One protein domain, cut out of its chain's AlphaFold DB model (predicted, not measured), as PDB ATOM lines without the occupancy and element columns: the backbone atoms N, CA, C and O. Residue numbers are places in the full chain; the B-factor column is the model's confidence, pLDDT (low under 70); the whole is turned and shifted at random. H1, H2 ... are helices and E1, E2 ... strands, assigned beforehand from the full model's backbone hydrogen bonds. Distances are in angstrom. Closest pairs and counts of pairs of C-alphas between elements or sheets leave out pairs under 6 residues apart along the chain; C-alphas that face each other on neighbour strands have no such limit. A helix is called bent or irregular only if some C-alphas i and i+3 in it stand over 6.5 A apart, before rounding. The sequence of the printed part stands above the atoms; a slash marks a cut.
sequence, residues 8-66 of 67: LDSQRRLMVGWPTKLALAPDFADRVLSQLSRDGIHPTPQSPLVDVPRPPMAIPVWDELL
ATOM      1  N   LEU A   8     315.937 410.829 431.962       95.56
ATOM      2  CA  LEU A   8     316.264 410.030 430.788       95.56
ATOM      3  C   LEU A   8     317.643 410.464 430.292       95.56
ATOM      4  O   LEU A   8     317.851 411.647 430.026       95.56
ATOM      5  N   ASP A   9     318.545 409.504 430.148       95.75
ATOM      6  CA  ASP A   9     319.819 409.655 429.461       95.75
ATOM      7  C   ASP A   9     319.856 408.716 428.250       95.75
ATOM      8  O   ASP A   9     319.276 407.626 428.269       95.75
ATOM      9  N   SER A  10     320.516 409.152 427.180       94.12
ATOM     10  CA  SER A  10     320.621 408.396 425.934       94.12
ATOM     11  C   SER A  10     322.057 408.390 425.437       94.12
ATOM     12  O   SER A  10     322.680 409.433 425.246       94.12
ATOM     13  N   GLN A  11     322.569 407.192 425.173       93.50
ATOM     14  CA  GLN A  11     323.869 406.976 424.561       93.50
ATOM     15  C   GLN A  11     323.707 406.061 423.349       93.50
ATOM     16  O   GLN A  11     323.484 404.854 423.463       93.50
ATOM     17  N   ARG A  12     323.855 406.638 422.150       89.38
ATOM     18  CA  ARG A  12     323.634 405.952 420.867       89.38
ATOM     19  C   ARG A  12     322.222 405.347 420.790       89.38
ATOM     20  O   ARG A  12     321.271 406.079 420.585       89.38
ATOM     21  N   ARG A  13     322.098 404.020 420.913       92.12
ATOM     22  CA  ARG A  13     320.828 403.267 420.842       92.12
ATOM     23  C   ARG A  13     320.378 402.732 422.203       92.12
ATOM     24  O   ARG A  13     319.456 401.926 422.265       92.12
ATOM     25  N   LEU A  14     321.063 403.121 423.276       95.94
ATOM     26  CA  LEU A  14     320.728 402.751 424.643       95.94
ATOM     27  C   LEU A  14     320.117 403.961 425.341       95.94
ATOM     28  O   LEU A  14     320.748 405.011 425.422       95.94
ATOM     29  N   MET A  15     318.915 403.785 425.875       96.94
ATOM     30  CA  MET A  15     318.246 404.765 426.722       96.94
ATOM     31  C   MET A  15     318.127 404.192 428.133       96.94
ATOM     32  O   MET A  15     317.697 403.052 428.300       96.94
ATOM     33  N   VAL A  16     318.500 404.977 429.140       96.06
ATOM     34  CA  VAL A  16     318.387 404.614 430.558       96.06
ATOM     35  C   VAL A  16     317.665 405.737 431.280       96.06
ATOM     36  O   VAL A  16     317.979 406.909 431.101       96.06
ATOM     37  N   GLY A  17     316.691 405.397 432.116       94.56
ATOM     38  CA  GLY A  17     315.964 406.412 432.853       94.56
ATOM     39  C   GLY A  17     315.030 405.851 433.905       94.56
ATOM     40  O   GLY A  17     314.850 404.641 434.034       94.56
ATOM     41  N   TRP A  18     314.450 406.763 434.673       95.19
ATOM     42  CA  TRP A  18     313.519 406.453 435.748       95.19
ATOM     43  C   TRP A  18     312.545 407.615 435.951       95.19
ATOM     44  O   TRP A  18     312.950 408.781 435.907       95.19
ATOM     45  N   PRO A  19     311.268 407.328 436.259       92.88
ATOM     46  CA  PRO A  19     310.268 408.366 436.490       92.88
ATOM     47  C   PRO A  19     310.479 409.107 437.820       92.88
ATOM     48  O   PRO A  19     309.943 410.191 438.005       92.88
ATOM     49  N   THR A  20     311.270 408.568 438.758       89.00
ATOM     50  CA  THR A  20     311.507 409.067 440.137       89.00
ATOM     51  C   THR A  20     310.288 409.057 441.075       89.00
ATOM     52  O   THR A  20     310.458 408.908 442.283       89.00
ATOM     53  N   LYS A  21     309.063 409.171 440.545       91.50
ATOM     54  CA  LYS A  21     307.778 408.967 441.237       91.50
ATOM     55  C   LYS A  21     306.795 408.316 440.268       91.50
ATOM     56  O   LYS A  21     306.827 408.632 439.084       91.50
ATOM     57  N   LEU A  22     305.878 407.482 440.758       90.94
ATOM     58  CA  LEU A  22     304.906 406.797 439.890       90.94
ATOM     59  C   LEU A  22     304.055 407.777 439.058       90.94
ATOM     60  O   LEU A  22     303.816 407.536 437.881       90.94
ATOM     61  N   ALA A  23     303.677 408.921 439.636       93.50
ATOM     62  CA  ALA A  23     302.908 409.960 438.944       93.50
ATOM     63  C   ALA A  23     303.637 410.589 437.738       93.50
ATOM     64  O   ALA A  23     302.994 411.189 436.886       93.50
ATOM     65  N   LEU A  24     304.963 410.446 437.652       93.31
ATOM     66  CA  LEU A  24     305.786 410.956 436.552       93.31
ATOM     67  C   LEU A  24     306.023 409.905 435.454       93.31
ATOM     68  O   LEU A  24     306.808 410.147 434.539       93.31
ATOM     69  N   ALA A  25     305.365 408.741 435.513       95.62
ATOM     70  CA  ALA A  25     305.441 407.748 434.441       95.62
ATOM     71  C   ALA A  25     304.995 408.297 433.065       95.62
ATOM     72  O   ALA A  25     305.680 407.999 432.088       95.62
ATOM     73  N   PRO A  26     303.939 409.137 432.958       95.44
ATOM     74  CA  PRO A  26     303.591 409.780 431.690       95.44
ATOM     75  C   PRO A  26     304.690 410.722 431.166       95.44
ATOM     76  O   PRO A  26     305.117 410.561 430.029       95.44
ATOM     77  N   ASP A  27     305.241 411.612 432.010       95.19
ATOM     78  CA  ASP A  27     306.363 412.501 431.626       95.19
ATOM     79  C   ASP A  27     307.590 411.695 431.162       95.19
ATOM     80  O   ASP A  27     308.261 412.058 430.195       95.19
ATOM     81  N   PHE A  28     307.871 410.556 431.805       96.69
ATOM     82  CA  PHE A  28     308.943 409.663 431.370       96.69
ATOM     83  C   PHE A  28     308.690 409.081 429.971       96.69
ATOM     84  O   PHE A  28     309.593 409.097 429.131       96.69
ATOM     85  N   ALA A  29     307.473 408.600 429.704       97.25
ATOM     86  CA  ALA A  29     307.097 408.073 428.396       97.25
ATOM     87  C   ALA A  29     307.216 409.146 427.300       97.25
ATOM     88  O   ALA A  29     307.821 408.887 426.258       97.25
ATOM     89  N   ASP A  30     306.743 410.367 427.562       97.19
ATOM     90  CA  ASP A  30     306.825 411.490 426.620       97.19
ATOM     91  C   ASP A  30     308.275 411.837 426.258       97.19
ATOM     92  O   ASP A  30     308.599 412.092 425.092       97.19
ATOM     93  N   ARG A  31     309.185 411.791 427.238       95.94
ATOM     94  CA  ARG A  31     310.623 412.013 427.014       95.94
ATOM     95  C   ARG A  31     311.233 410.949 426.107       95.94
ATOM     96  O   ARG A  31     311.996 411.301 425.206       95.94
ATOM     97  N   VAL A  32     310.890 409.677 426.325       96.94
ATOM     98  CA  VAL A  32     311.348 408.558 425.485       96.94
ATOM     99  C   VAL A  32     310.815 408.704 424.062       96.94
ATOM    100  O   VAL A  32     311.596 408.648 423.114       96.94
ATOM    101  N   LEU A  33     309.516 408.966 423.893       97.12
ATOM    102  CA  LEU A  33     308.908 409.166 422.573       97.12
ATOM    103  C   LEU A  33     309.532 410.354 421.832       97.12
ATOM    104  O   LEU A  33     309.847 410.254 420.646       97.12
ATOM    105  N   SER A  34     309.789 411.451 422.543       96.25
ATOM    106  CA  SER A  34     310.476 412.618 421.985       96.25
ATOM    107  C   SER A  34     311.898 412.285 421.530       96.25
ATOM    108  O   SER A  34     312.339 412.793 420.502       96.25
ATOM    109  N   GLN A  35     312.626 411.438 422.266       96.44
ATOM    110  CA  GLN A  35     313.965 410.996 421.866       96.44
ATOM    111  C   GLN A  35     313.919 410.117 420.612       96.44
ATOM    112  O   GLN A  35     314.647 410.390 419.664       96.44
ATOM    113  N   LEU A  36     313.014 409.134 420.565       96.56
ATOM    114  CA  LEU A  36     312.811 408.288 419.383       96.56
ATOM    115  C   LEU A  36     312.468 409.121 418.140       96.56
ATOM    116  O   LEU A  36     313.021 408.892 417.066       96.56
ATOM    117  N   SER A  37     311.593 410.119 418.297       96.12
ATOM    118  CA  SER A  37     311.225 411.032 417.215       96.12
ATOM    119  C   SER A  37     312.403 411.889 416.748       96.12
ATOM    120  O   SER A  37     312.580 412.038 415.539       96.12
ATOM    121  N   ARG A  38     313.223 412.424 417.668       95.19
ATOM    122  CA  ARG A  38     314.453 413.164 417.323       95.19
ATOM    123  C   ARG A  38     315.438 412.307 416.530       95.19
ATOM    124  O   ARG A  38     316.075 412.821 415.616       95.19
ATOM    125  N   ASP A  39     315.515 411.020 416.846       95.62
ATOM    126  CA  ASP A  39     316.406 410.069 416.178       95.62
ATOM    127  C   ASP A  39     315.805 409.496 414.875       95.62
ATOM    128  O   ASP A  39     316.414 408.634 414.239       95.62
ATOM    129  N   GLY A  40     314.619 409.962 414.454       96.44
ATOM    130  CA  GLY A  40     313.949 409.517 413.226       96.44
ATOM    131  C   GLY A  40     313.485 408.059 413.270       96.44
ATOM    132  O   GLY A  40     313.373 407.406 412.232       96.44
ATOM    133  N   ILE A  41     313.259 407.515 414.469       95.94
ATOM    134  CA  ILE A  41     312.833 406.130 414.655       95.94
ATOM    135  C   ILE A  41     311.318 406.053 414.471       95.94
ATOM    136  O   ILE A  41     310.547 406.660 415.216       95.94
ATOM    137  N   HIS A  42     310.895 405.258 413.491       95.12
ATOM    138  CA  HIS A  42     309.494 405.056 413.142       95.12
ATOM    139  C   HIS A  42     309.139 403.565 413.128       95.12
ATOM    140  O   HIS A  42     310.021 402.730 412.906       95.12
ATOM    141  N   PRO A  43     307.859 403.212 413.344       95.50
ATOM    142  CA  PRO A  43     307.412 401.832 413.227       95.50
ATOM    143  C   PRO A  43     307.710 401.254 411.841       95.50
ATOM    144  O   PRO A  43     307.508 401.910 410.819       95.50
ATOM    145  N   THR A  44     308.131 399.995 411.810       96.62
ATOM    146  CA  THR A  44     308.309 399.211 410.585       96.62
ATOM    147  C   THR A  44     307.488 397.928 410.680       96.62
ATOM    148  O   THR A  44     307.213 397.477 411.794       96.62
ATOM    149  N   PRO A  45     307.111 397.294 409.559       96.38
ATOM    150  CA  PRO A  45     306.460 395.989 409.598       96.38
ATOM    151  C   PRO A  45     307.307 394.971 410.371       96.38
ATOM    152  O   PRO A  45     308.503 394.833 410.114       96.38
ATOM    153  N   GLN A  46     306.690 394.261 411.314       95.12
ATOM    154  CA  GLN A  46     307.321 393.179 412.068       95.12
ATOM    155  C   GLN A  46     306.385 391.973 412.117       95.12
ATOM    156  O   GLN A  46     305.163 392.123 412.162       95.12
ATOM    157  N   SER A  47     306.960 390.772 412.109       94.69
ATOM    158  CA  SER A  47     306.202 389.550 412.373       94.69
ATOM    159  C   SER A  47     305.646 389.568 413.804       94.69
ATOM    160  O   SER A  47     306.292 390.125 414.695       94.69
ATOM    161  N   PRO A  48     304.477 388.954 414.053       93.00
ATOM    162  CA  PRO A  48     303.938 388.842 415.402       93.00
ATOM    163  C   PRO A  48     304.910 388.120 416.341       93.00
ATOM    164  O   PRO A  48     305.569 387.159 415.944       93.00
ATOM    165  N   LEU A  49     304.958 388.556 417.599       93.25
ATOM    166  CA  LEU A  49     305.650 387.825 418.657       93.25
ATOM    167  C   LEU A  49     304.800 386.608 419.053       93.25
ATOM    168  O   LEU A  49     303.676 386.768 419.529       93.25
ATOM    169  N   VAL A  50     305.335 385.405 418.845       94.81
ATOM    170  CA  VAL A  50     304.688 384.120 419.157       94.81
ATOM    171  C   VAL A  50     305.493 383.422 420.258       94.81
ATOM    172  O   VAL A  50     306.711 383.573 420.313       94.81
ATOM    173  N   ASP A  51     304.814 382.709 421.161       92.94
ATOM    174  CA  ASP A  51     305.418 381.900 422.236       92.94
ATOM    175  C   ASP A  51     306.329 382.654 423.227       92.94
ATOM    176  O   ASP A  51     307.221 382.076 423.850       92.94
ATOM    177  N   VAL A  52     306.091 383.954 423.432       93.50
ATOM    178  CA  VAL A  52     306.818 384.740 424.443       93.50
ATOM    179  C   VAL A  52     306.222 384.485 425.836       93.50
ATOM    180  O   VAL A  52     305.008 384.655 426.014       93.50
ATOM    181  N   PRO A  53     307.035 384.114 426.847       94.81
ATOM    182  CA  PRO A  53     306.541 383.888 428.199       94.81
ATOM    183  C   PRO A  53     305.965 385.181 428.785       94.81
ATOM    184  O   PRO A  53     306.557 386.255 428.678       94.81
ATOM    185  N   ARG A  54     304.800 385.074 429.430       93.44
ATOM    186  CA  ARG A  54     304.166 386.207 430.112       93.44
ATOM    187  C   ARG A  54     304.673 386.285 431.553       93.44
ATOM    188  O   ARG A  54     304.568 385.283 432.261       93.44
ATOM    189  N   PRO A  55     305.197 387.437 432.006       95.12
ATOM    190  CA  PRO A  55     305.557 387.597 433.408       95.12
ATOM    191  C   PRO A  55     304.295 387.569 434.292       95.12
ATOM    192  O   PRO A  55     303.234 388.023 433.850       95.12
ATOM    193  N   PRO A  56     304.384 387.046 435.528       96.19
ATOM    194  CA  PRO A  56     303.274 387.077 436.473       96.19
ATOM    195  C   PRO A  56     303.015 388.506 436.972       96.19
ATOM    196  O   PRO A  56     303.888 389.374 436.925       96.19
ATOM    197  N   MET A  57     301.809 388.740 437.483       96.50
ATOM    198  CA  MET A  57     301.470 389.977 438.186       96.50
ATOM    199  C   MET A  57     302.028 389.930 439.612       96.50
ATOM    200  O   MET A  57     301.978 388.882 440.253       96.50
ATOM    201  N   ALA A  58     302.556 391.052 440.105       95.62
ATOM    202  CA  ALA A  58     303.010 391.149 441.490       95.62
ATOM    203  C   ALA A  58     301.817 391.108 442.457       95.62
ATOM    204  O   ALA A  58     300.775 391.706 442.176       95.62
ATOM    205  N   ILE A  59     301.992 390.433 443.593       95.50
ATOM    206  CA  ILE A  59     301.008 390.398 444.674       95.50
ATOM    207  C   ILE A  59     301.247 391.628 445.564       95.50
ATOM    208  O   ILE A  59     302.397 391.949 445.873       95.50
ATOM    209  N   PRO A  60     300.202 392.379 445.944       96.50
ATOM    210  CA  PRO A  60     300.358 393.451 446.913       96.50
ATOM    211  C   PRO A  60     300.821 392.916 448.272       96.50
ATOM    212  O   PRO A  60     300.312 391.914 448.762       96.50
ATOM    213  N   VAL A  61     301.730 393.636 448.932       96.19
ATOM    214  CA  VAL A  61     302.335 393.204 450.207       96.19
ATOM    215  C   VAL A  61     301.314 392.888 451.312       96.19
ATOM    216  O   VAL A  61     301.576 392.060 452.177       96.19
ATOM    217  N   TRP A  62     300.141 393.525 451.304       95.31
ATOM    218  CA  TRP A  62     299.091 393.241 452.286       95.31
ATOM    219  C   TRP A  62     298.368 391.915 452.024       95.31
ATOM    220  O   TRP A  62     297.974 391.282 452.991       95.31
ATOM    221  N   ASP A  63     298.255 391.461 450.775       95.06
ATOM    222  CA  ASP A  63     297.702 390.137 450.456       95.06
ATOM    223  C   ASP A  63     298.721 389.021 450.767       95.06
ATOM    224  O   ASP A  63     298.347 387.868 450.965       95.06
ATOM    225  N   GLU A  64     300.017 389.356 450.822       93.69
ATOM    226  CA  GLU A  64     301.077 388.422 451.228       93.69
ATOM    227  C   GLU A  64     301.199 388.278 452.750       93.69
ATOM    228  O   GLU A  64     301.497 387.193 453.249       93.69
ATOM    229  N   LEU A  65     301.046 389.385 453.488       93.81
ATOM    230  CA  LEU A  65     301.398 389.455 454.909       93.81
ATOM    231  C   LEU A  65     300.202 389.484 455.865       93.81
ATOM    232  O   LEU A  65     300.405 389.274 457.063       93.81
ATOM    233  N   LEU A  66     298.989 389.780 455.389       86.19
ATOM    234  CA  LEU A  66     297.788 389.794 456.228       86.19
ATOM    235  C   LEU A  66     296.971 388.502 456.027       86.19
ATOM    236  O   LEU A  66     296.915 388.000 454.906       86.19
TER     237      LEU A  66
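What this domain is: This is residues 8 to 66 of the 67 residues of the protein "FAD-binding oxidoreductase" of Pseudomonas amygdali pv. tabaci (UniProt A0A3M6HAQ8). What is it? A hairpin, E1 and E2, packs on helix H1, and residues 42 to 66 stick out as a bowed arm with short H2 near its end. How large is it? It is extended and of mixed class, with 59 residues printed, elements in the order E1, E2, H1, H2, a radius of gyration of the C-alphas of 16.8 A, and spans of 50 by 33 by 18 A.

How they stand to each other: How do strands pair? E1, residues 8 to 11, and E2, residues 14 to 18, form an antiparallel hairpin, with N 9 and O 16 within hydrogen-bond range at 2.8 A. And the helices? The closest C-alphas of E2 and H1, residues 22 to 38, are those of Trp 18 and Phe 28, 7.1 A apart. H2, residues 61 to 65, is apart from H1. O i to N i+4 pairs are within hydrogen-bond range throughout H2 and for 11 of 13 in H1.

Where its parts are: Where does E1 begin? C-alpha 8 is at (316.264, 410.030, 430.788). Where does H2 end? C-alpha 65 is at (301.398, 389.455, 454.909). How long is H1? It measures 25.3 A and is irregular, C-alphas 23 and 26 being 7.3 A apart.

The domain as a whole: Which link is long? That from H1 to H2 is long, with 22 residues. Any cut or low confidence? The printed part has no cut, and no printed residue is under 70 in pLDDT.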